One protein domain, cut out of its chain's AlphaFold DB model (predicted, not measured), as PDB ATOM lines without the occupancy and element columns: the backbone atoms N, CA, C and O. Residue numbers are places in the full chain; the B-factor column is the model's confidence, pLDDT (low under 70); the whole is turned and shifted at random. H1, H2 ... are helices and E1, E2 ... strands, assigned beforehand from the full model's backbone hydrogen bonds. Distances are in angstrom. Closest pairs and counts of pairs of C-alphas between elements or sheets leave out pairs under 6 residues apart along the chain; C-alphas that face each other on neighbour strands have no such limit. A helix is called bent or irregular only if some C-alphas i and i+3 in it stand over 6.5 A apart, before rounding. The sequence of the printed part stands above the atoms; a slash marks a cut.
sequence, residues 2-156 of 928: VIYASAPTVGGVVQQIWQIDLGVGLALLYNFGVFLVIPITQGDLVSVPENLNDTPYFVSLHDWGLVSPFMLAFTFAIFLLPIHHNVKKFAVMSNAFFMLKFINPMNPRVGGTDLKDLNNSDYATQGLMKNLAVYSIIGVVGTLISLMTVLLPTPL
ATOM      1  N   VAL A   2     148.671 -27.627 169.226       71.12
ATOM      2  CA  VAL A   2     147.377 -27.521 168.505       71.12
ATOM      3  C   VAL A   2     146.666 -28.871 168.298       71.12
ATOM      4  O   VAL A   2     145.499 -28.998 168.643       71.12
ATOM      5  N   ILE A   3     147.392 -29.910 167.863       76.19
ATOM      6  CA  ILE A   3     146.877 -31.289 167.683       76.19
ATOM      7  C   ILE A   3     146.250 -31.881 168.964       76.19
ATOM      8  O   ILE A   3     145.390 -32.753 168.902       76.19
ATOM      9  N   TYR A   4     146.704 -31.441 170.137       77.62
ATOM     10  CA  TYR A   4     146.279 -31.955 171.445       77.62
ATOM     11  C   TYR A   4     145.337 -31.005 172.190       77.62
ATOM     12  O   TYR A   4     144.895 -31.354 173.283       77.62
ATOM     13  N   ALA A   5     145.087 -29.822 171.622       76.94
ATOM     14  CA  ALA A   5     144.135 -28.829 172.106       76.94
ATOM     15  C   ALA A   5     142.771 -28.949 171.405       76.94
ATOM     16  O   ALA A   5     141.826 -28.248 171.759       76.94
ATOM     17  N   SER A   6     142.656 -29.816 170.397       74.75
ATOM     18  CA  SER A   6     141.430 -29.997 169.640       74.75
ATOM     19  C   SER A   6     140.396 -30.835 170.410       74.75
ATOM     20  O   SER A   6     140.637 -31.947 170.900       74.75
ATOM     21  N   ALA A   7     139.167 -30.334 170.456       74.69
ATOM     22  CA  ALA A   7     138.022 -31.010 171.049       74.69
ATOM     23  C   ALA A   7     136.774 -30.759 170.188       74.69
ATOM     24  O   ALA A   7     136.742 -29.778 169.444       74.69
ATOM     25  N   PRO A   8     135.741 -31.614 170.284       69.88
ATOM     26  CA  PRO A   8     134.495 -31.409 169.546       69.88
ATOM     27  C   PRO A   8     133.713 -30.172 170.019       69.88
ATOM     28  O   PRO A   8     132.830 -29.700 169.309       69.88
ATOM     29  N   THR A   9     134.015 -29.657 171.215       73.50
ATOM     30  CA  THR A   9     133.292 -28.560 171.867       73.50
ATOM     31  C   THR A   9     134.268 -27.456 172.264       73.50
ATOM     32  O   THR A   9     135.416 -27.729 172.621       73.50
ATOM     33  N   VAL A  10     133.818 -26.198 172.232       74.44
ATOM     34  CA  VAL A  10     134.639 -25.035 172.634       74.44
ATOM     35  C   VAL A  10     135.124 -25.191 174.078       74.44
ATOM     36  O   VAL A  10     136.302 -24.985 174.364       74.44
ATOM     37  N   GLY A  11     134.249 -25.658 174.974       73.44
ATOM     38  CA  GLY A  11     134.616 -25.946 176.359       73.44
ATOM     39  C   GLY A  11     135.667 -27.040 176.495       73.44
ATOM     40  O   GLY A  11     136.575 -26.919 177.318       73.44
ATOM     41  N   GLY A  12     135.603 -28.067 175.647       77.88
ATOM     42  CA  GLY A  12     136.640 -29.083 175.554       77.88
ATOM     43  C   GLY A  12     137.981 -28.515 175.080       77.88
ATOM     44  O   GLY A  12     139.012 -28.887 175.634       77.88
ATOM     45  N   VAL A  13     137.984 -27.596 174.107       79.81
ATOM     46  CA  VAL A  13     139.214 -26.948 173.607       79.81
ATOM     47  C   VAL A  13     139.871 -26.138 174.723       79.81
ATOM     48  O   VAL A  13     141.046 -26.341 175.026       79.81
ATOM     49  N   VAL A  14     139.097 -25.293 175.413       79.62
ATOM     50  CA  VAL A  14     139.585 -24.489 176.548       79.62
ATOM     51  C   VAL A  14     140.114 -25.385 177.672       79.62
ATOM     52  O   VAL A  14     141.189 -25.136 178.219       79.62
ATOM     53  N   GLN A  15     139.402 -26.473 177.986       82.94
ATOM     54  CA  GLN A  15     139.834 -27.443 178.993       82.94
ATOM     55  C   GLN A  15     141.178 -28.078 178.627       82.94
ATOM     56  O   GLN A  15     142.035 -28.254 179.492       82.94
ATOM     57  N   GLN A  16     141.358 -28.462 177.363       85.50
ATOM     58  CA  GLN A  16     142.592 -29.089 176.907       85.50
ATOM     59  C   GLN A  16     143.762 -28.107 176.914       85.50
ATOM     60  O   GLN A  16     144.822 -28.485 177.404       85.50
ATOM     61  N   ILE A  17     143.574 -26.862 176.461       84.31
ATOM     62  CA  ILE A  17     144.605 -25.810 176.530       84.31
ATOM     63  C   ILE A  17     145.060 -25.612 177.978       84.31
ATOM     64  O   ILE A  17     146.245 -25.735 178.273       84.31
ATOM     65  N   TRP A  18     144.118 -25.455 178.910       84.19
ATOM     66  CA  TRP A  18     144.447 -25.304 180.329       84.19
ATOM     67  C   TRP A  18     145.240 -26.493 180.894       84.19
ATOM     68  O   TRP A  18     146.172 -26.329 181.679       84.19
ATOM     69  N   GLN A  19     144.897 -27.719 180.491       88.88
ATOM     70  CA  GLN A  19     145.638 -28.918 180.895       88.88
ATOM     71  C   GLN A  19     147.058 -28.966 180.322       88.88
ATOM     72  O   GLN A  19     147.960 -29.474 180.990       88.88
ATOM     73  N   ILE A  20     147.248 -28.487 179.091       87.88
ATOM     74  CA  ILE A  20     148.562 -28.382 178.451       87.88
ATOM     75  C   ILE A  20     149.426 -27.406 179.249       87.88
ATOM     76  O   ILE A  20     150.514 -27.782 179.686       87.88
ATOM     77  N   ASP A  21     148.901 -26.213 179.515       85.56
ATOM     78  CA  ASP A  21     149.620 -25.139 180.204       85.56
ATOM     79  C   ASP A  21     149.997 -25.531 181.631       85.56
ATOM     80  O   ASP A  21     151.137 -25.335 182.054       85.56
ATOM     81  N   LEU A  22     149.080 -26.177 182.357       89.25
ATOM     82  CA  LEU A  22     149.354 -26.688 183.698       89.25
ATOM     83  C   LEU A  22     150.456 -27.760 183.687       89.25
ATOM     84  O   LEU A  22     151.292 -27.790 184.588       89.25
ATOM     85  N   GLY A  23     150.490 -28.620 182.664       90.38
ATOM     86  CA  GLY A  23     151.556 -29.610 182.489       90.38
ATOM     87  C   GLY A  23     152.920 -28.961 182.241       90.38
ATOM     88  O   GLY A  23     153.896 -29.314 182.902       90.38
ATOM     89  N   VAL A  24     152.980 -27.981 181.333       89.50
ATOM     90  CA  VAL A  24     154.207 -27.221 181.034       89.50
ATOM     91  C   VAL A  24     154.685 -26.450 182.267       89.50
ATOM     92  O   VAL A  24     155.855 -26.550 182.631       89.50
ATOM     93  N   GLY A  25     153.785 -25.740 182.955       88.38
ATOM     94  CA  GLY A  25     154.098 -24.974 184.161       88.38
ATOM     95  C   GLY A  25     154.643 -25.843 185.297       88.38
ATOM     96  O   GLY A  25     155.618 -25.468 185.943       88.38
ATOM     97  N   LEU A  26     154.079 -27.039 185.496       91.31
ATOM     98  CA  LEU A  26     154.567 -27.998 186.491       91.31
ATOM     99  C   LEU A  26     155.997 -28.467 186.189       91.31
ATOM    100  O   LEU A  26     156.824 -28.543 187.097       91.31
ATOM    101  N   ALA A  27     156.298 -28.756 184.921       91.12
ATOM    102  CA  ALA A  27     157.646 -29.122 184.502       91.12
ATOM    103  C   ALA A  27     158.627 -27.960 184.678       91.12
ATOM    104  O   ALA A  27     159.721 -28.170 185.192       91.12
ATOM    105  N   LEU A  28     158.236 -26.740 184.301       88.75
ATOM    106  CA  LEU A  28     159.067 -25.548 184.476       88.75
ATOM    107  C   LEU A  28     159.421 -25.336 185.948       88.75
ATOM    108  O   LEU A  28     160.602 -25.278 186.272       88.75
ATOM    109  N   LEU A  29     158.427 -25.299 186.843       89.62
ATOM    110  CA  LEU A  29     158.646 -25.133 188.286       89.62
ATOM    111  C   LEU A  29     159.568 -26.211 188.865       89.62
ATOM    112  O   LEU A  29     160.434 -25.910 189.685       89.62
ATOM    113  N   TYR A  30     159.415 -27.458 188.415       92.00
ATOM    114  CA  TYR A  30     160.290 -28.550 188.826       92.00
ATOM    115  C   TYR A  30     161.735 -28.355 188.346       92.00
ATOM    116  O   TYR A  30     162.658 -28.456 189.148       92.00
ATOM    117  N   ASN A  31     161.931 -28.021 187.066       89.50
ATOM    118  CA  ASN A  31     163.260 -27.746 186.510       89.50
ATOM    119  C   ASN A  31     163.921 -26.557 187.222       89.50
ATOM    120  O   ASN A  31     165.102 -26.637 187.552       89.50
ATOM    121  N   PHE A  32     163.155 -25.504 187.545       88.00
ATOM    122  CA  PHE A  32     163.644 -24.396 188.367       88.00
ATOM    123  C   PHE A  32     164.164 -24.894 189.722       88.00
ATOM    124  O   PHE A  32     165.278 -24.562 190.111       88.00
ATOM    125  N   GLY A  33     163.392 -25.723 190.427       88.31
ATOM    126  CA  GLY A  33     163.810 -26.287 191.712       88.31
ATOM    127  C   GLY A  33     165.078 -27.143 191.623       88.31
ATOM    128  O   GLY A  33     165.957 -27.014 192.469       88.31
ATOM    129  N   VAL A  34     165.200 -27.982 190.590       88.94
ATOM    130  CA  VAL A  34     166.357 -28.877 190.403       88.94
ATOM    131  C   VAL A  34     167.640 -28.087 190.127       88.94
ATOM    132  O   VAL A  34     168.630 -28.272 190.832       88.94
ATOM    133  N   PHE A  35     167.625 -27.166 189.160       86.12
ATOM    134  CA  PHE A  35     168.823 -26.408 188.765       86.12
ATOM    135  C   PHE A  35     169.174 -25.248 189.713       86.12
ATOM    136  O   PHE A  35     170.240 -24.652 189.582       86.12
ATOM    137  N   LEU A  36     168.321 -24.938 190.698       85.56
ATOM    138  CA  LEU A  36     168.714 -24.110 191.846       85.56
ATOM    139  C   LEU A  36     169.651 -24.855 192.805       85.56
ATOM    140  O   LEU A  36     170.484 -24.224 193.450       85.56
ATOM    141  N   VAL A  37     169.500 -26.177 192.915       85.94
ATOM    142  CA  VAL A  37     170.278 -27.019 193.838       85.94
ATOM    143  C   VAL A  37     171.498 -27.624 193.142       85.94
ATOM    144  O   VAL A  37     172.529 -27.828 193.778       85.94
ATOM    145  N   ILE A  38     171.391 -27.899 191.840       85.94
ATOM    146  CA  ILE A  38     172.407 -28.598 191.051       85.94
ATOM    147  C   ILE A  38     173.049 -27.633 190.039       85.94
ATOM    148  O   ILE A  38     172.421 -27.321 189.022       85.94
ATOM    149  N   PRO A  39     174.290 -27.162 190.275       82.19
ATOM    150  CA  PRO A  39     175.041 -26.404 189.281       82.19
ATOM    151  C   PRO A  39     175.610 -27.330 188.195       82.19
ATOM    152  O   PRO A  39     176.063 -28.433 188.487       82.19
ATOM    153  N   ILE A  40     175.611 -26.869 186.942       82.69
ATOM    154  CA  ILE A  40     176.189 -27.591 185.796       82.69
ATOM    155  C   ILE A  40     177.696 -27.317 185.761       82.69
ATOM    156  O   ILE A  40     178.098 -26.152 185.768       82.69
ATOM    157  N   THR A  41     178.522 -28.367 185.732       80.81
ATOM    158  CA  THR A  41     179.989 -28.245 185.880       80.81
ATOM    159  C   THR A  41     180.788 -28.748 184.678       80.81
ATOM    160  O   THR A  41     181.975 -28.452 184.586       80.81
ATOM    161  N   GLN A  42     180.157 -29.469 183.744       81.69
ATOM    162  CA  GLN A  42     180.781 -30.082 182.566       81.69
ATOM    163  C   GLN A  42     181.981 -30.993 182.892       81.69
ATOM    164  O   GLN A  42     182.921 -31.103 182.105       81.69
ATOM    165  N   GLY A  43     181.951 -31.677 184.040       76.62
ATOM    166  CA  GLY A  43     182.979 -32.649 184.428       76.62
ATOM    167  C   GLY A  43     182.942 -33.935 183.588       76.62
ATOM    168  O   GLY A  43     181.884 -34.328 183.092       76.62
ATOM    169  N   ASP A  44     184.089 -34.608 183.456       83.31
ATOM    170  CA  ASP A  44     184.250 -35.917 182.797       83.31
ATOM    171  C   ASP A  44     183.663 -35.984 181.374       83.31
ATOM    172  O   ASP A  44     182.702 -36.709 181.095       83.31
ATOM    173  N   LEU A  45     184.239 -35.189 180.467       85.81
ATOM    174  CA  LEU A  45     183.837 -35.120 179.061       85.81
ATOM    175  C   LEU A  45     184.323 -36.347 178.278       85.81
ATOM    176  O   LEU A  45     185.522 -36.600 178.169       85.81
ATOM    177  N   VAL A  46     183.386 -37.065 177.665       86.12
ATOM    178  CA  VAL A  46     183.650 -38.172 176.738       86.12
ATOM    179  C   VAL A  46     183.271 -37.748 175.326       86.12
ATOM    180  O   VAL A  46     182.166 -37.258 175.098       86.12
ATOM    181  N   SER A  47     184.173 -37.942 174.365       83.19
ATOM    182  CA  SER A  47     183.907 -37.679 172.949       83.19
ATOM    183  C   SER A  47     183.218 -38.868 172.278       83.19
ATOM    184  O   SER A  47     183.697 -39.998 172.395       83.19
ATOM    185  N   VAL A  48     182.153 -38.609 171.522       81.50
ATOM    186  CA  VAL A  48     181.459 -39.593 170.680       81.50
ATOM    187  C   VAL A  48     181.842 -39.321 169.214       81.50
ATOM    188  O   VAL A  48     181.447 -38.279 168.683       81.50
ATOM    189  N   PRO A  49     182.653 -40.190 168.573       64.31
ATOM    190  CA  PRO A  49     183.292 -39.894 167.285       64.31
ATOM    191  C   PRO A  49     182.392 -40.092 166.053       64.31
ATOM    192  O   PRO A  49     182.613 -39.421 165.050       64.31
ATOM    193  N   GLU A  50     181.376 -40.958 166.115       62.38
ATOM    194  CA  GLU A  50     180.433 -41.205 165.012       62.38
ATOM    195  C   GLU A  50     178.994 -40.907 165.446       62.38
ATOM    196  O   GLU A  50     178.479 -41.475 166.408       62.38
ATOM    197  N   ASN A  51     178.335 -40.016 164.706       63.94
ATOM    198  CA  ASN A  51     176.913 -39.699 164.825       63.94
ATOM    199  C   ASN A  51     176.292 -39.757 163.421       63.94
ATOM    200  O   ASN A  51     176.966 -39.477 162.434       63.94
ATOM    201  N   LEU A  52     174.988 -40.019 163.330       59.25
ATOM    202  CA  LEU A  52     174.183 -39.943 162.102       59.25
ATOM    203  C   LEU A  52     174.249 -38.571 161.389       59.25
ATOM    204  O   LEU A  52     173.820 -38.468 160.244       59.25
ATOM    205  N   ASN A  53     174.770 -37.533 162.056       56.47
ATOM    206  CA  ASN A  53     174.976 -36.184 161.518       56.47
ATOM    207  C   ASN A  53     176.453 -35.849 161.179       56.47
ATOM    208  O   ASN A  53     176.745 -34.687 160.912       56.47
ATOM    209  N   ASP A  54     177.379 -36.821 161.192       57.81
ATOM    210  CA  ASP A  54     178.816 -36.668 160.858       57.81
ATOM    211  C   ASP A  54     179.614 -35.641 161.708       57.81
ATOM    212  O   ASP A  54     180.740 -35.290 161.353       57.81
ATOM    213  N   THR A  55     179.073 -35.137 162.824       67.94
ATOM    214  CA  THR A  55     179.769 -34.184 163.713       67.94
ATOM    215  C   THR A  55     180.095 -34.813 165.072       67.94
ATOM    216  O   THR A  55     179.161 -35.284 165.738       67.94
ATOM    217  N   PRO A  56     181.363 -34.785 165.530       75.06
ATOM    218  CA  PRO A  56     181.717 -35.259 166.863       75.06
ATOM    219  C   PRO A  56     181.112 -34.345 167.932       75.06
ATOM    220  O   PRO A  56     181.041 -33.128 167.756       75.06
ATOM    221  N   TYR A  57     180.682 -34.928 169.050       82.25
ATOM    222  CA  TYR A  57     180.169 -34.179 170.198       82.25
ATOM    223  C   TYR A  57     180.670 -34.771 171.518       82.25
ATOM    224  O   TYR A  57     181.115 -35.918 171.585       82.25
ATOM    225  N   PHE A  58     180.598 -33.968 172.575       85.44
ATOM    226  CA  PHE A  58     181.031 -34.322 173.922       85.44
ATOM    227  C   PHE A  58     179.828 -34.583 174.830       85.44
ATOM    228  O   PHE A  58     178.801 -33.909 174.739       85.44
ATOM    229  N   VAL A  59     179.979 -35.546 175.734       86.62
ATOM    230  CA  VAL A  59     179.012 -35.900 176.779       86.62
ATOM    231  C   VAL A  59     179.688 -35.719 178.134       86.62
ATOM    232  O   VAL A  59     180.719 -36.337 178.375       86.62
ATOM    233  N   SER A  60     179.117 -34.902 179.024       88.81
ATOM    234  CA  SER A  60     179.556 -34.835 180.428       88.81
ATOM    235  C   SER A  60     178.912 -35.977 181.216       88.81
ATOM    236  O   SER A  60     177.692 -35.992 181.407       88.81
ATOM    237  N   LEU A  61     179.717 -36.946 181.662       87.38
ATOM    238  CA  LEU A  61     179.221 -38.081 182.448       87.38
ATOM    239  C   LEU A  61     178.796 -37.664 183.861       87.38
ATOM    240  O   LEU A  61     177.824 -38.212 184.387       87.38
ATOM    241  N   HIS A  62     179.479 -36.676 184.444       88.31
ATOM    242  CA  HIS A  62     179.168 -36.158 185.774       88.31
ATOM    243  C   HIS A  62     177.765 -35.533 185.823       88.31
ATOM    244  O   HIS A  62     176.905 -35.979 186.589       88.31
ATOM    245  N   ASP A  63     177.497 -34.559 184.946       86.44
ATOM    246  CA  ASP A  63     176.213 -33.856 184.918       86.44
ATOM    247  C   ASP A  63     175.070 -34.796 184.476       86.44
ATOM    248  O   ASP A  63     173.956 -34.734 185.006       86.44
ATOM    249  N   TRP A  64     175.339 -35.730 183.553       89.38
ATOM    250  CA  TRP A  64     174.358 -36.736 183.129       89.38
ATOM    251  C   TRP A  64     173.957 -37.678 184.271       89.38
ATOM    252  O   TRP A  64     172.763 -37.910 184.488       89.38
ATOM    253  N   GLY A  65     174.938 -38.202 185.016       87.62
ATOM    254  CA  GLY A  65     174.710 -39.126 186.127       87.62
ATOM    255  C   GLY A  65     173.972 -38.481 187.298       87.62
ATOM    256  O   GLY A  65     173.174 -39.142 187.961       87.62
ATOM    257  N   LEU A  66     174.183 -37.182 187.514       89.56
ATOM    258  CA  LEU A  66     173.583 -36.449 188.621       89.56
ATOM    259  C   LEU A  66     172.146 -35.988 188.324       89.56
ATOM    260  O   LEU A  66     171.302 -36.030 189.216       89.56
ATOM    261  N   VAL A  67     171.824 -35.620 187.076       89.38
ATOM    262  CA  VAL A  67     170.476 -35.145 186.694       89.38
ATOM    263  C   VAL A  67     169.522 -36.285 186.292       89.38
ATOM    264  O   VAL A  67     168.313 -36.196 186.531       89.38
ATOM    265  N   SER A  68     170.030 -37.391 185.730       89.44
ATOM    266  CA  SER A  68     169.213 -38.531 185.268       89.44
ATOM    267  C   SER A  68     168.262 -39.117 186.341       89.44
ATOM    268  O   SER A  68     167.074 -39.301 186.043       89.44
ATOM    269  N   PRO A  69     168.678 -39.325 187.612       91.81
ATOM    270  CA  PRO A  69     167.785 -39.817 188.668       91.81
ATOM    271  C   PRO A  69     166.593 -38.892 188.950       91.81
ATOM    272  O   PRO A  69     165.480 -39.372 189.170       91.81
ATOM    273  N   PHE A  70     166.791 -37.570 188.894       92.06
ATOM    274  CA  PHE A  70     165.727 -36.580 189.098       92.06
ATOM    275  C   PHE A  70     164.717 -36.604 187.947       92.06
ATOM    276  O   PHE A  70     163.506 -36.608 188.180       92.06
ATOM    277  N   MET A  71     165.192 -36.728 186.703       90.88
ATOM    278  CA  MET A  71     164.318 -36.895 185.538       90.88
ATOM    279  C   MET A  71     163.427 -38.144 185.670       90.88
ATOM    280  O   MET A  71     162.214 -38.076 185.431       90.88
ATOM    281  N   LEU A  72     164.000 -39.269 186.111       90.56
ATOM    282  CA  LEU A  72     163.258 -40.513 186.322       90.56
ATOM    283  C   LEU A  72     162.261 -40.417 187.473       90.56
ATOM    284  O   LEU A  72     161.105 -40.817 187.310       90.56
ATOM    285  N   ALA A  73     162.682 -39.854 188.606       92.62
ATOM    286  CA  ALA A  73     161.823 -39.658 189.766       92.62
ATOM    287  C   ALA A  73     160.615 -38.777 189.421       92.62
ATOM    288  O   ALA A  73     159.479 -39.136 189.741       92.62
ATOM    289  N   PHE A  74     160.835 -37.676 188.693       94.00
ATOM    290  CA  PHE A  74     159.760 -36.813 188.209       94.00
ATOM    291  C   PHE A  74     158.803 -37.566 187.287       94.00
ATOM    292  O   PHE A  74     157.590 -37.550 187.498       94.00
ATOM    293  N   THR A  75     159.333 -38.277 186.291       92.06
ATOM    294  CA  THR A  75     158.516 -39.021 185.325       92.06
ATOM    295  C   THR A  75     157.655 -40.077 186.025       92.06
ATOM    296  O   THR A  75     156.459 -40.194 185.745       92.06
ATOM    297  N   PHE A  76     158.223 -40.802 186.991       92.50
ATOM    298  CA  PHE A  76     157.504 -41.799 187.780       92.50
ATOM    299  C   PHE A  76     156.413 -41.171 188.653       92.50
ATOM    300  O   PHE A  76     155.258 -41.605 188.603       92.50
ATOM    301  N   ALA A  77     156.739 -40.103 189.385       91.38
ATOM    302  CA  ALA A  77     155.791 -39.391 190.239       91.38
ATOM    303  C   ALA A  77     154.609 -38.807 189.442       91.38
ATOM    304  O   ALA A  77     153.451 -38.985 189.828       91.38
ATOM    305  N   ILE A  78     154.870 -38.178 188.291       90.94
ATOM    306  CA  ILE A  78     153.830 -37.613 187.416       90.94
ATOM    307  C   ILE A  78     152.881 -38.691 186.889       90.94
ATOM    308  O   ILE A  78     151.664 -38.477 186.833       90.94
ATOM    309  N   PHE A  79     153.395 -39.870 186.525       88.12
ATOM    310  CA  PHE A  79     152.531 -40.957 186.077       88.12
ATOM    311  C   PHE A  79     151.701 -41.576 187.207       88.12
ATOM    312  O   PHE A  79     150.553 -41.953 186.940       88.12
ATOM    313  N   LEU A  80     152.204 -41.599 188.445       86.06
ATOM    314  CA  LEU A  80     151.458 -42.061 189.622       86.06
ATOM    315  C   LEU A  80     150.362 -41.090 190.080       86.06
ATOM    316  O   LEU A  80     149.316 -41.533 190.557       86.06
ATOM    317  N   LEU A  81     150.561 -39.780 189.911       83.81
ATOM    318  CA  LEU A  81     149.599 -38.768 190.347       83.81
ATOM    319  C   LEU A  81     148.220 -38.954 189.673       83.81
ATOM    320  O   LEU A  81     148.146 -39.201 188.464       83.81
ATOM    321  N   PRO A  82     147.095 -38.795 190.395       78.62
ATOM    322  CA  PRO A  82     145.744 -38.916 189.839       78.62
ATOM    323  C   PRO A  82     145.314 -37.647 189.073       78.62
ATOM    324  O   PRO A  82     144.234 -37.105 189.284       78.62
ATOM    325  N   ILE A  83     146.174 -37.161 188.178       81.75
ATOM    326  CA  ILE A  83     145.949 -35.982 187.328       81.75
ATOM    327  C   ILE A  83     145.512 -36.381 185.912       81.75
ATOM    328  O   ILE A  83     145.698 -37.525 185.482       81.75
ATOM    329  N   HIS A  84     144.926 -35.435 185.169       84.25
ATOM    330  CA  HIS A  84     144.435 -35.691 183.814       84.25
ATOM    331  C   HIS A  84     145.570 -36.081 182.853       84.25
ATOM    332  O   HIS A  84     146.708 -35.636 182.983       84.25
ATOM    333  N   HIS A  85     145.258 -36.910 181.856       83.31
ATOM    334  CA  HIS A  85     146.268 -37.527 180.999       83.31
ATOM    335  C   HIS A  85     147.099 -36.518 180.194       83.31
ATOM    336  O   HIS A  85     148.315 -36.673 180.113       83.31
ATOM    337  N   ASN A  86     146.470 -35.470 179.651       87.62
ATOM    338  CA  ASN A  86     147.178 -34.428 178.899       87.62
ATOM    339  C   ASN A  86     148.189 -33.675 179.776       87.62
ATOM    340  O   ASN A  86     149.308 -33.448 179.332       87.62
ATOM    341  N   VAL A  87     147.852 -33.397 181.042       90.44
ATOM    342  CA  VAL A  87     148.785 -32.774 181.996       90.44
ATOM    343  C   VAL A  87     150.040 -33.637 182.146       90.44
ATOM    344  O   VAL A  87     151.150 -33.126 182.050       90.44
ATOM    345  N   LYS A  88     149.876 -34.961 182.301       90.50
ATOM    346  CA  LYS A  88     151.006 -35.904 182.408       90.50
ATOM    347  C   LYS A  88     151.900 -35.868 181.172       90.50
ATOM    348  O   LYS A  88     153.116 -35.795 181.310       90.50
ATOM    349  N   LYS A  89     151.296 -35.908 179.977       90.19
ATOM    350  CA  LYS A  89     152.021 -35.886 178.696       90.19
ATOM    351  C   LYS A  89     152.904 -34.654 178.584       90.19
ATOM    352  O   LYS A  89     154.105 -34.784 178.387       90.19
ATOM    353  N   PHE A  90     152.309 -33.476 178.760       91.00
ATOM    354  CA  PHE A  90     153.015 -32.212 178.590       91.00
ATOM    355  C   PHE A  90     153.998 -31.927 179.726       91.00
ATOM    356  O   PHE A  90     155.045 -31.344 179.458       91.00
ATOM    357  N   ALA A  91     153.738 -32.405 180.948       93.00
ATOM    358  CA  ALA A  91     154.704 -32.333 182.041       93.00
ATOM    359  C   ALA A  91     155.956 -33.177 181.757       93.00
ATOM    360  O   ALA A  91     157.069 -32.661 181.809       93.00
ATOM    361  N   VAL A  92     155.794 -34.455 181.396       93.00
ATOM    362  CA  VAL A  92     156.936 -35.340 181.102       93.00
ATOM    363  C   VAL A  92     157.673 -34.891 179.840       93.00
ATOM    364  O   VAL A  92     158.897 -34.820 179.851       93.00
ATOM    365  N   MET A  93     156.941 -34.531 178.780       91.44
ATOM    366  CA  MET A  93     157.510 -34.009 177.535       91.44
ATOM    367  C   MET A  93     158.369 -32.767 177.800       91.44
ATOM    368  O   MET A  93     159.528 -32.726 177.398       91.44
ATOM    369  N   SER A  94     157.818 -31.768 178.498       90.88
ATOM    370  CA  SER A  94     158.534 -30.517 178.770       90.88
ATOM    371  C   SER A  94     159.732 -30.756 179.684       90.88
ATOM    372  O   SER A  94     160.804 -30.224 179.426       90.88
ATOM    373  N   ASN A  95     159.590 -31.611 180.703       92.94
ATOM    374  CA  ASN A  95     160.700 -31.960 181.584       92.94
ATOM    375  C   ASN A  95     161.847 -32.644 180.827       92.94
ATOM    376  O   ASN A  95     162.995 -32.242 180.975       92.94
ATOM    377  N   ALA A  96     161.545 -33.633 179.981       90.94
ATOM    378  CA  ALA A  96     162.554 -34.310 179.170       90.94
ATOM    379  C   ALA A  96     163.245 -33.344 178.191       90.94
ATOM    380  O   ALA A  96     164.465 -33.391 178.041       90.94
ATOM    381  N   PHE A  97     162.476 -32.444 177.569       89.81
ATOM    382  CA  PHE A  97     163.003 -31.425 176.664       89.81
ATOM    383  C   PHE A  97     163.980 -30.477 177.363       89.81
ATOM    384  O   PHE A  97     165.093 -30.281 176.875       89.81
ATOM    385  N   PHE A  98     163.588 -29.906 178.507       88.75
ATOM    386  CA  PHE A  98     164.451 -28.988 179.242       88.75
ATOM    387  C   PHE A  98     165.694 -29.711 179.757       88.75
ATOM    388  O   PHE A  98     166.796 -29.313 179.390       88.75
ATOM    389  N   MET A  99     165.549 -30.810 180.500       88.94
ATOM    390  CA  MET A  99     166.688 -31.534 181.085       88.94
ATOM    391  C   MET A  99     167.768 -31.883 180.044       88.94
ATOM    392  O   MET A  99     168.945 -31.617 180.278       88.94
ATOM    393  N   LEU A 100     167.388 -32.375 178.857       88.38
ATOM    394  CA  LEU A 100     168.342 -32.670 177.776       88.38
ATOM    395  C   LEU A 100     169.050 -31.421 177.231       88.38
ATOM    396  O   LEU A 100     170.246 -31.464 176.949       88.38
ATOM    397  N   LYS A 101     168.342 -30.292 177.100       86.12
ATOM    398  CA  LYS A 101     168.929 -29.018 176.648       86.12
ATOM    399  C   LYS A 101     169.863 -28.391 177.687       86.12
ATOM    400  O   LYS A 101     170.858 -27.767 177.301       86.12
ATOM    401  N   PHE A 102     169.549 -28.550 178.972       84.88
ATOM    402  CA  PHE A 102     170.382 -28.082 180.078       84.88
ATOM    403  C   PHE A 102     171.703 -28.865 180.133       84.88
ATOM    404  O   PHE A 102     172.761 -28.242 180.086       84.88
ATOM    405  N   ILE A 103     171.644 -30.204 180.122       86.81
ATOM    406  CA  ILE A 103     172.821 -31.087 180.244       86.81
ATOM    407  C   ILE A 103     173.724 -31.051 179.002       86.81
ATOM    408  O   ILE A 103     174.922 -31.283 179.122       86.81
ATOM    409  N   ASN A 104     173.185 -30.766 177.810       86.38
ATOM    410  CA  ASN A 104     173.989 -30.723 176.587       86.38
ATOM    411  C   ASN A 104     175.153 -29.711 176.729       86.38
ATOM    412  O   ASN A 104     174.876 -28.515 176.856       86.38
ATOM    413  N   PRO A 105     176.430 -30.135 176.684       82.81
ATOM    414  CA  PRO A 105     177.570 -29.237 176.864       82.81
ATOM    415  C   PRO A 105     177.912 -28.440 175.594       82.81
ATOM    416  O   PRO A 105     178.742 -27.539 175.653       82.81
ATOM    417  N   MET A 106     177.280 -28.736 174.453       80.25
ATOM    418  CA  MET A 106     177.531 -28.066 173.172       80.25
ATOM    419  C   MET A 106     176.912 -26.672 173.106       80.25
ATOM    420  O   MET A 106     175.788 -26.440 173.573       80.25
ATOM    421  N   ASN A 107     177.618 -25.743 172.463       76.38
ATOM    422  CA  ASN A 107     177.095 -24.414 172.194       76.38
ATOM    423  C   ASN A 107     175.957 -24.471 171.146       76.38
ATOM    424  O   ASN A 107     176.130 -25.054 170.080       76.38
ATOM    425  N   PRO A 108     174.790 -23.847 171.396       65.50
ATOM    426  CA  PRO A 108     173.681 -23.812 170.439       65.50
ATOM    427  C   PRO A 108     173.896 -22.913 169.202       65.50
ATOM    428  O   PRO A 108     172.991 -22.833 168.369       65.50
ATOM    429  N   ARG A 109     175.023 -22.195 169.063       62.66
ATOM    430  CA  ARG A 109     175.290 -21.339 167.889       62.66
ATOM    431  C   ARG A 109     175.569 -22.179 166.634       62.66
ATOM    432  O   ARG A 109     176.334 -23.137 166.668       62.66
ATOM    433  N   VAL A 110     174.949 -21.792 165.517       46.78
ATOM    434  CA  VAL A 110     175.055 -22.474 164.214       46.78
ATOM    435  C   VAL A 110     176.525 -22.587 163.790       46.78
ATOM    436  O   VAL A 110     177.190 -21.570 163.616       46.78
ATOM    437  N   GLY A 111     177.015 -23.822 163.625       52.34
ATOM    438  CA  GLY A 111     178.378 -24.133 163.171       52.34
ATOM    439  C   GLY A 111     179.432 -24.326 164.269       52.34
ATOM    440  O   GLY A 111     180.575 -24.618 163.936       52.34
ATOM    441  N   GLY A 112     179.083 -24.186 165.553       53.53
ATOM    442  CA  GLY A 112     180.037 -24.365 166.653       53.53
ATOM    443  C   GLY A 112     180.185 -25.826 167.083       53.53
ATOM    444  O   GLY A 112     179.253 -26.401 167.633       53.53
ATOM    445  N   THR A 113     181.373 -26.401 166.908       61.53
ATOM    446  CA  THR A 113     181.826 -27.621 167.616       61.53
ATOM    447  C   THR A 113     182.270 -27.331 169.057       61.53
ATOM    448  O   THR A 113     182.779 -28.210 169.750       61.53
ATOM    449  N   ASP A 114     182.109 -26.083 169.496       71.62
ATOM    450  CA  ASP A 114     182.647 -25.570 170.747       71.62
ATOM    451  C   ASP A 114     181.726 -25.872 171.938       71.62
ATOM    452  O   ASP A 114     180.493 -25.887 171.837       71.62
ATOM    453  N   LEU A 115     182.344 -26.075 173.100       77.69
ATOM    454  CA  LEU A 115     181.655 -26.248 174.378       77.69
ATOM    455  C   LEU A 115     181.010 -24.925 174.835       77.69
ATOM    456  O   LEU A 115     181.458 -23.831 174.481       77.69
ATOM    457  N   LYS A 116     179.942 -25.007 175.635       79.50
ATOM    458  CA  LYS A 116     179.338 -23.837 176.291       79.50
ATOM    459  C   LYS A 116     180.343 -23.242 177.278       79.50
ATOM    460  O   LYS A 116     180.707 -23.904 178.247       79.50
ATOM    461  N   ASP A 117     180.718 -21.983 177.072       77.81
ATOM    462  CA  ASP A 117     181.579 -21.246 177.997       77.81
ATOM    463  C   ASP A 117     180.820 -20.894 179.287       77.81
ATOM    464  O   ASP A 117     179.972 -19.998 179.300       77.81
ATOM    465  N   LEU A 118     181.122 -21.614 180.370       76.06
ATOM    466  CA  LEU A 118     180.503 -21.442 181.689       76.06
ATOM    467  C   LEU A 118     180.856 -20.102 182.359       76.06
ATOM    468  O   LEU A 118     180.160 -19.702 183.292       76.06
ATOM    469  N   ASN A 119     181.885 -19.390 181.882       74.62
ATOM    470  CA  ASN A 119     182.235 -18.056 182.383       74.62
ATOM    471  C   ASN A 119     181.342 -16.956 181.795       74.62
ATOM    472  O   ASN A 119     181.261 -15.857 182.346       74.62
ATOM    473  N   ASN A 120     180.659 -17.239 180.684       78.44
ATOM    474  CA  ASN A 120     179.707 -16.316 180.095       78.44
ATOM    475  C   ASN A 120     178.378 -16.355 180.871       78.44
ATOM    476  O   ASN A 120     177.809 -17.423 181.125       78.44
ATOM    477  N   SER A 121     177.844 -15.176 181.202       75.88
ATOM    478  CA  SER A 121     176.606 -15.021 181.971       75.88
ATOM    479  C   SER A 121     175.391 -15.680 181.328       75.88
ATOM    480  O   SER A 121     174.429 -15.942 182.041       75.88
ATOM    481  N   ASP A 122     175.422 -15.938 180.019       73.88
ATOM    482  CA  ASP A 122     174.315 -16.540 179.266       73.88
ATOM    483  C   ASP A 122     174.234 -18.068 179.418       73.88
ATOM    484  O   ASP A 122     173.141 -18.639 179.342       73.88
ATOM    485  N   TYR A 123     175.375 -18.733 179.639       75.38
ATOM    486  CA  TYR A 123     175.478 -20.196 179.735       75.38
ATOM    487  C   TYR A 123     175.729 -20.696 181.158       75.38
ATOM    488  O   TYR A 123     175.488 -21.873 181.430       75.38
ATOM    489  N   ALA A 124     176.146 -19.814 182.073       77.50
ATOM    490  CA  ALA A 124     176.142 -20.094 183.502       77.50
ATOM    491  C   ALA A 124     174.738 -20.521 183.967       77.50
ATOM    492  O   ALA A 124     173.725 -20.043 183.446       77.50
ATOM    493  N   THR A 125     174.657 -21.372 184.994       77.88
ATOM    494  CA  THR A 125     173.386 -21.920 185.508       77.88
ATOM    495  C   THR A 125     172.337 -20.825 185.755       77.88
ATOM    496  O   THR A 125     171.178 -20.966 185.376       77.88
ATOM    497  N   GLN A 126     172.749 -19.676 186.305       80.19
ATOM    498  CA  GLN A 126     171.862 -18.534 186.554       80.19
ATOM    499  C   GLN A 126     171.360 -17.854 185.263       80.19
ATOM    500  O   GLN A 126     170.220 -17.391 185.218       80.19
ATOM    501  N   GLY A 127     172.177 -17.804 184.210       79.75
ATOM    502  CA  GLY A 127     171.797 -17.294 182.888       79.75
ATOM    503  C   GLY A 127     170.806 -18.191 182.171       79.75
ATOM    504  O   GLY A 127     169.773 -17.738 181.677       79.75
ATOM    505  N   LEU A 128     171.065 -19.494 182.209       78.00
ATOM    506  CA  LEU A 128     170.188 -20.502 181.629       78.00
ATOM    507  C   LEU A 128     168.804 -20.498 182.305       78.00
ATOM    508  O   LEU A 128     167.775 -20.627 181.642       78.00
ATOM    509  N   MET A 129     168.770 -20.225 183.611       80.50
ATOM    510  CA  MET A 129     167.544 -20.025 184.390       80.50
ATOM    511  C   MET A 129     166.803 -18.728 184.031       80.50
ATOM    512  O   MET A 129     165.571 -18.724 183.972       80.50
ATOM    513  N   LYS A 130     167.516 -17.634 183.720       83.50
ATOM    514  CA  LYS A 130     166.897 -16.409 183.175       83.50
ATOM    515  C   LYS A 130     166.268 -16.665 181.804       83.50
ATOM    516  O   LYS A 130     165.132 -16.258 181.579       83.50
ATOM    517  N   ASN A 131     166.952 -17.398 180.925       83.06
ATOM    518  CA  ASN A 131     166.420 -17.776 179.611       83.06
ATOM    519  C   ASN A 131     165.155 -18.640 179.735       83.06
ATOM    520  O   ASN A 131     164.178 -18.424 179.015       83.06
ATOM    521  N   LEU A 132     165.130 -19.561 180.702       82.12
ATOM    522  CA  LEU A 132     163.943 -20.353 181.024       82.12
ATOM    523  C   LEU A 132     162.777 -19.480 181.525       82.12
ATOM    524  O   LEU A 132     161.628 -19.704 181.141       82.12
ATOM    525  N   ALA A 133     163.057 -18.465 182.348       81.62
ATOM    526  CA  ALA A 133     162.041 -17.535 182.844       81.62
ATOM    527  C   ALA A 133     161.437 -16.691 181.711       81.62
ATOM    528  O   ALA A 133     160.217 -16.539 181.638       81.62
ATOM    529  N   VAL A 134     162.270 -16.215 180.782       85.19
ATOM    530  CA  VAL A 134     161.816 -15.502 179.578       85.19
ATOM    531  C   VAL A 134     160.932 -16.405 178.714       85.19
ATOM    532  O   VAL A 134     159.845 -15.992 178.310       85.19
ATOM    533  N   TYR A 135     161.338 -17.660 178.493       81.44
ATOM    534  CA  TYR A 135     160.534 -18.638 177.753       81.44
ATOM    535  C   TYR A 135     159.167 -18.891 178.414       81.44
ATOM    536  O   TYR A 135     158.151 -18.977 177.724       81.44
ATOM    537  N   SER A 136     159.120 -18.945 179.750       82.12
ATOM    538  CA  SER A 136     157.874 -19.084 180.515       82.12
ATOM    539  C   SER A 136     156.912 -17.910 180.278       82.12
ATOM    540  O   SER A 136     155.733 -18.123 179.997       82.12
ATOM    541  N   ILE A 137     157.416 -16.671 180.310       83.38
ATOM    542  CA  ILE A 137     156.607 -15.461 180.080       83.38
ATOM    543  C   ILE A 137     156.051 -15.437 178.651       83.38
ATOM    544  O   ILE A 137     154.862 -15.180 178.459       83.38
ATOM    545  N   ILE A 138     156.880 -15.757 177.651       85.69
ATOM    546  CA  ILE A 138     156.445 -15.846 176.247       85.69
ATOM    547  C   ILE A 138     155.351 -16.912 176.092       85.69
ATOM    548  O   ILE A 138     154.359 -16.677 175.400       85.69
ATOM    549  N   GLY A 139     155.496 -18.049 176.777       81.50
ATOM    550  CA  GLY A 139     154.475 -19.092 176.832       81.50
ATOM    551  C   GLY A 139     153.126 -18.568 177.333       81.50
ATOM    552  O   GLY A 139     152.116 -18.782 176.669       81.50
ATOM    553  N   VAL A 140     153.110 -17.821 178.442       81.81
ATOM    554  CA  VAL A 140     151.883 -17.220 179.008       81.81
ATOM    555  C   VAL A 140     151.234 -16.219 178.048       81.81
ATOM    556  O   VAL A 140     150.013 -16.188 177.905       81.81
ATOM    557  N   VAL A 141     152.027 -15.406 177.348       84.25
ATOM    558  CA  VAL A 141     151.489 -14.476 176.342       84.25
ATOM    559  C   VAL A 141     150.870 -15.243 175.169       84.25
ATOM    560  O   VAL A 141     149.764 -14.921 174.731       84.25
ATOM    561  N   GLY A 142     151.537 -16.297 174.691       82.12
ATOM    562  CA  GLY A 142     151.026 -17.146 173.615       82.12
ATOM    563  C   GLY A 142     149.706 -17.840 173.968       82.12
ATOM    564  O   GLY A 142     148.815 -17.935 173.122       82.12
ATOM    565  N   THR A 143     149.539 -18.279 175.218       79.88
ATOM    566  CA  THR A 143     148.301 -18.933 175.671       79.88
ATOM    567  C   THR A 143     147.149 -17.945 175.802       79.88
ATOM    568  O   THR A 143     146.035 -18.265 175.384       79.88
ATOM    569  N   LEU A 144     147.410 -16.719 176.268       79.31
ATOM    570  CA  LEU A 144     146.418 -15.639 176.289       79.31
ATOM    571  C   LEU A 144     145.920 -15.294 174.880       79.31
ATOM    572  O   LEU A 144     144.712 -15.186 174.669       79.31
ATOM    573  N   ILE A 145     146.827 -15.183 173.903       82.12
ATOM    574  CA  ILE A 145     146.463 -14.929 172.499       82.12
ATOM    575  C   ILE A 145     145.620 -16.085 171.950       82.12
ATOM    576  O   ILE A 145     144.555 -15.854 171.380       82.12
ATOM    577  N   SER A 146     146.052 -17.330 172.168       76.44
ATOM    578  CA  SER A 146     145.315 -18.526 171.745       76.44
ATOM    579  C   SER A 146     143.892 -18.549 172.320       76.44
ATOM    580  O   SER A 146     142.919 -18.716 171.583       76.44
ATOM    581  N   LEU A 147     143.743 -18.280 173.618       74.44
ATOM    582  CA  LEU A 147     142.445 -18.256 174.288       74.44
ATOM    583  C   LEU A 147     141.532 -17.150 173.735       74.44
ATOM    584  O   LEU A 147     140.349 -17.398 173.511       74.44
ATOM    585  N   MET A 148     142.083 -15.973 173.423       74.25
ATOM    586  CA  MET A 148     141.335 -14.899 172.757       74.25
ATOM    587  C   MET A 148     140.865 -15.310 171.359       74.25
ATOM    588  O   MET A 148     139.704 -15.098 171.020       74.25
ATOM    589  N   THR A 149     141.718 -15.963 170.562       74.69
ATOM    590  CA  THR A 149     141.339 -16.407 169.207       74.69
ATOM    591  C   THR A 149     140.248 -17.478 169.196       74.69
ATOM    592  O   THR A 149     139.429 -17.491 168.282       74.69
ATOM    593  N   VAL A 150     140.186 -18.343 170.214       72.19
ATOM    594  CA  VAL A 150     139.154 -19.392 170.328       72.19
ATOM    595  C   VAL A 150     137.789 -18.818 170.726       72.19
ATOM    596  O   VAL A 150     136.760 -19.384 170.367       72.19
ATOM    597  N   LEU A 151     137.763 -17.690 171.439       68.25
ATOM    598  CA  LEU A 151     136.533 -17.045 171.913       68.25
ATOM    599  C   LEU A 151     135.911 -16.069 170.894       68.25
ATOM    600  O   LEU A 151     134.761 -15.668 171.061       68.25
ATOM    601  N   LEU A 152     136.661 -15.684 169.856       64.62
ATOM    602  CA  LEU A 152     136.292 -14.661 168.867       64.62
ATOM    603  C   LEU A 152     135.271 -15.094 167.781       64.62
ATOM    604  O   LEU A 152     134.516 -14.231 167.329       64.62
ATOM    605  N   PRO A 153     135.155 -16.372 167.359       57.06
ATOM    606  CA  PRO A 153     134.051 -16.831 166.516       57.06
ATOM    607  C   PRO A 153     132.818 -17.148 167.377       57.06
ATOM    608  O   PRO A 153     132.909 -17.902 168.342       57.06
ATOM    609  N   THR A 154     131.658 -16.583 167.019       50.62
ATOM    610  CA  THR A 154     130.400 -16.598 167.797       50.62
ATOM    611  C   THR A 154     130.128 -17.927 168.526       50.62
ATOM    612  O   THR A 154     129.809 -18.925 167.867       50.62
ATOM    613  N   PRO A 155     130.188 -17.977 169.869       56.47
ATOM    614  CA  PRO A 155     129.940 -19.212 170.594       56.47
ATOM    615  C   PRO A 155     128.441 -19.537 170.585       56.47
ATOM    616  O   PRO A 155     127.608 -18.791 171.102       56.47
ATOM    617  N   LEU A 156     128.078 -20.697 170.033       63.09
ATOM    618  CA  LEU A 156     126.820 -21.355 170.379       63.09
ATOM    619  C   LEU A 156     126.933 -21.801 171.843       63.09
ATOM    620  O   LEU A 156     127.414 -22.898 172.114       63.09
TER     621      LEU A 156
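AT A GLANCE: This is residues 2 to 156 of the 928 residues of the protein "Calmodulin" of Phytophthora parasitica (UniProt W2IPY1). Four long helices run roughly along the longest axis of an elongated domain, meeting in the sequence H3, H4, H2, H5, with a small strand hairpin, E1 and E2, and the long link 104 to 124 at one end. H2, H3 and H4 make an up-and-down bundle, each running against the one before it, and short H1 packs on H2. The printed part has 155 residues, five named helices and two strands in the order H1 H2 E1 E2 H3 H4 H5, mostly helix; the two-stranded sheet is antiparallel. It is loose, with a radius of gyration of the C-alphas of 18.6 A and spans of 60 by 35 by 32 A.

HOW THE PARTS SIT: E1, residues 45 to 48, and E2, residues 57 to 60, form an antiparallel hairpin, with N 46 and O 59 at 2.9 A and N 59 and O 46 at 2.8 A, within hydrogen-bond range. H3, residues 61 to 80, follows E2 by a tight link and forms a helical hairpin with H4, residues 85 to 103: they touch, closest at C-alphas 75 and 92, 5.8 A, at a shallow tilt of 6 degrees, opposite ways. The hub H2, residues 10 to 37, touches H4, closest at C-alphas 23 and 91, 4.2 A. H2 touches H5, residues 125 to 151, closest at C-alphas 32 and 129, 7.1 A, opposite ways at a shallow tilt of 7 degrees. H3 and H5 are apart. Every O i to N i+4 pair is within hydrogen-bond range in H4 and H5; H2 has 23 of 24 and H3 14 of 16.

IN THESE COORDINATES: H1, residues 2 to 5, begins at C-alpha 2 (147.377, -27.521, 168.505) and touches H2 residues 13 to 20 alone, closest at C-alphas 5 and 16, 5.0 A. H2 is 41.5 A long, H3 28.9 A, H4 27.3 A and H5 39.6 A, ending at C-alpha 151 (136.533, -17.045, 171.913). H3 is only just irregular: C-alphas 66 and 69 are 6.7 A apart.

THE WHOLE: The C-alphas of Asp 44 and Leu 156, the two farthest apart, are 60.5 A apart. The printed part has no cut, and the H4 to H5 link of 21 residues is long. The mean pLDDT of the printed part is 80.9; it is under 70 at residue 8 and residues 49 to 55, 108 to 113 and 151 to 156.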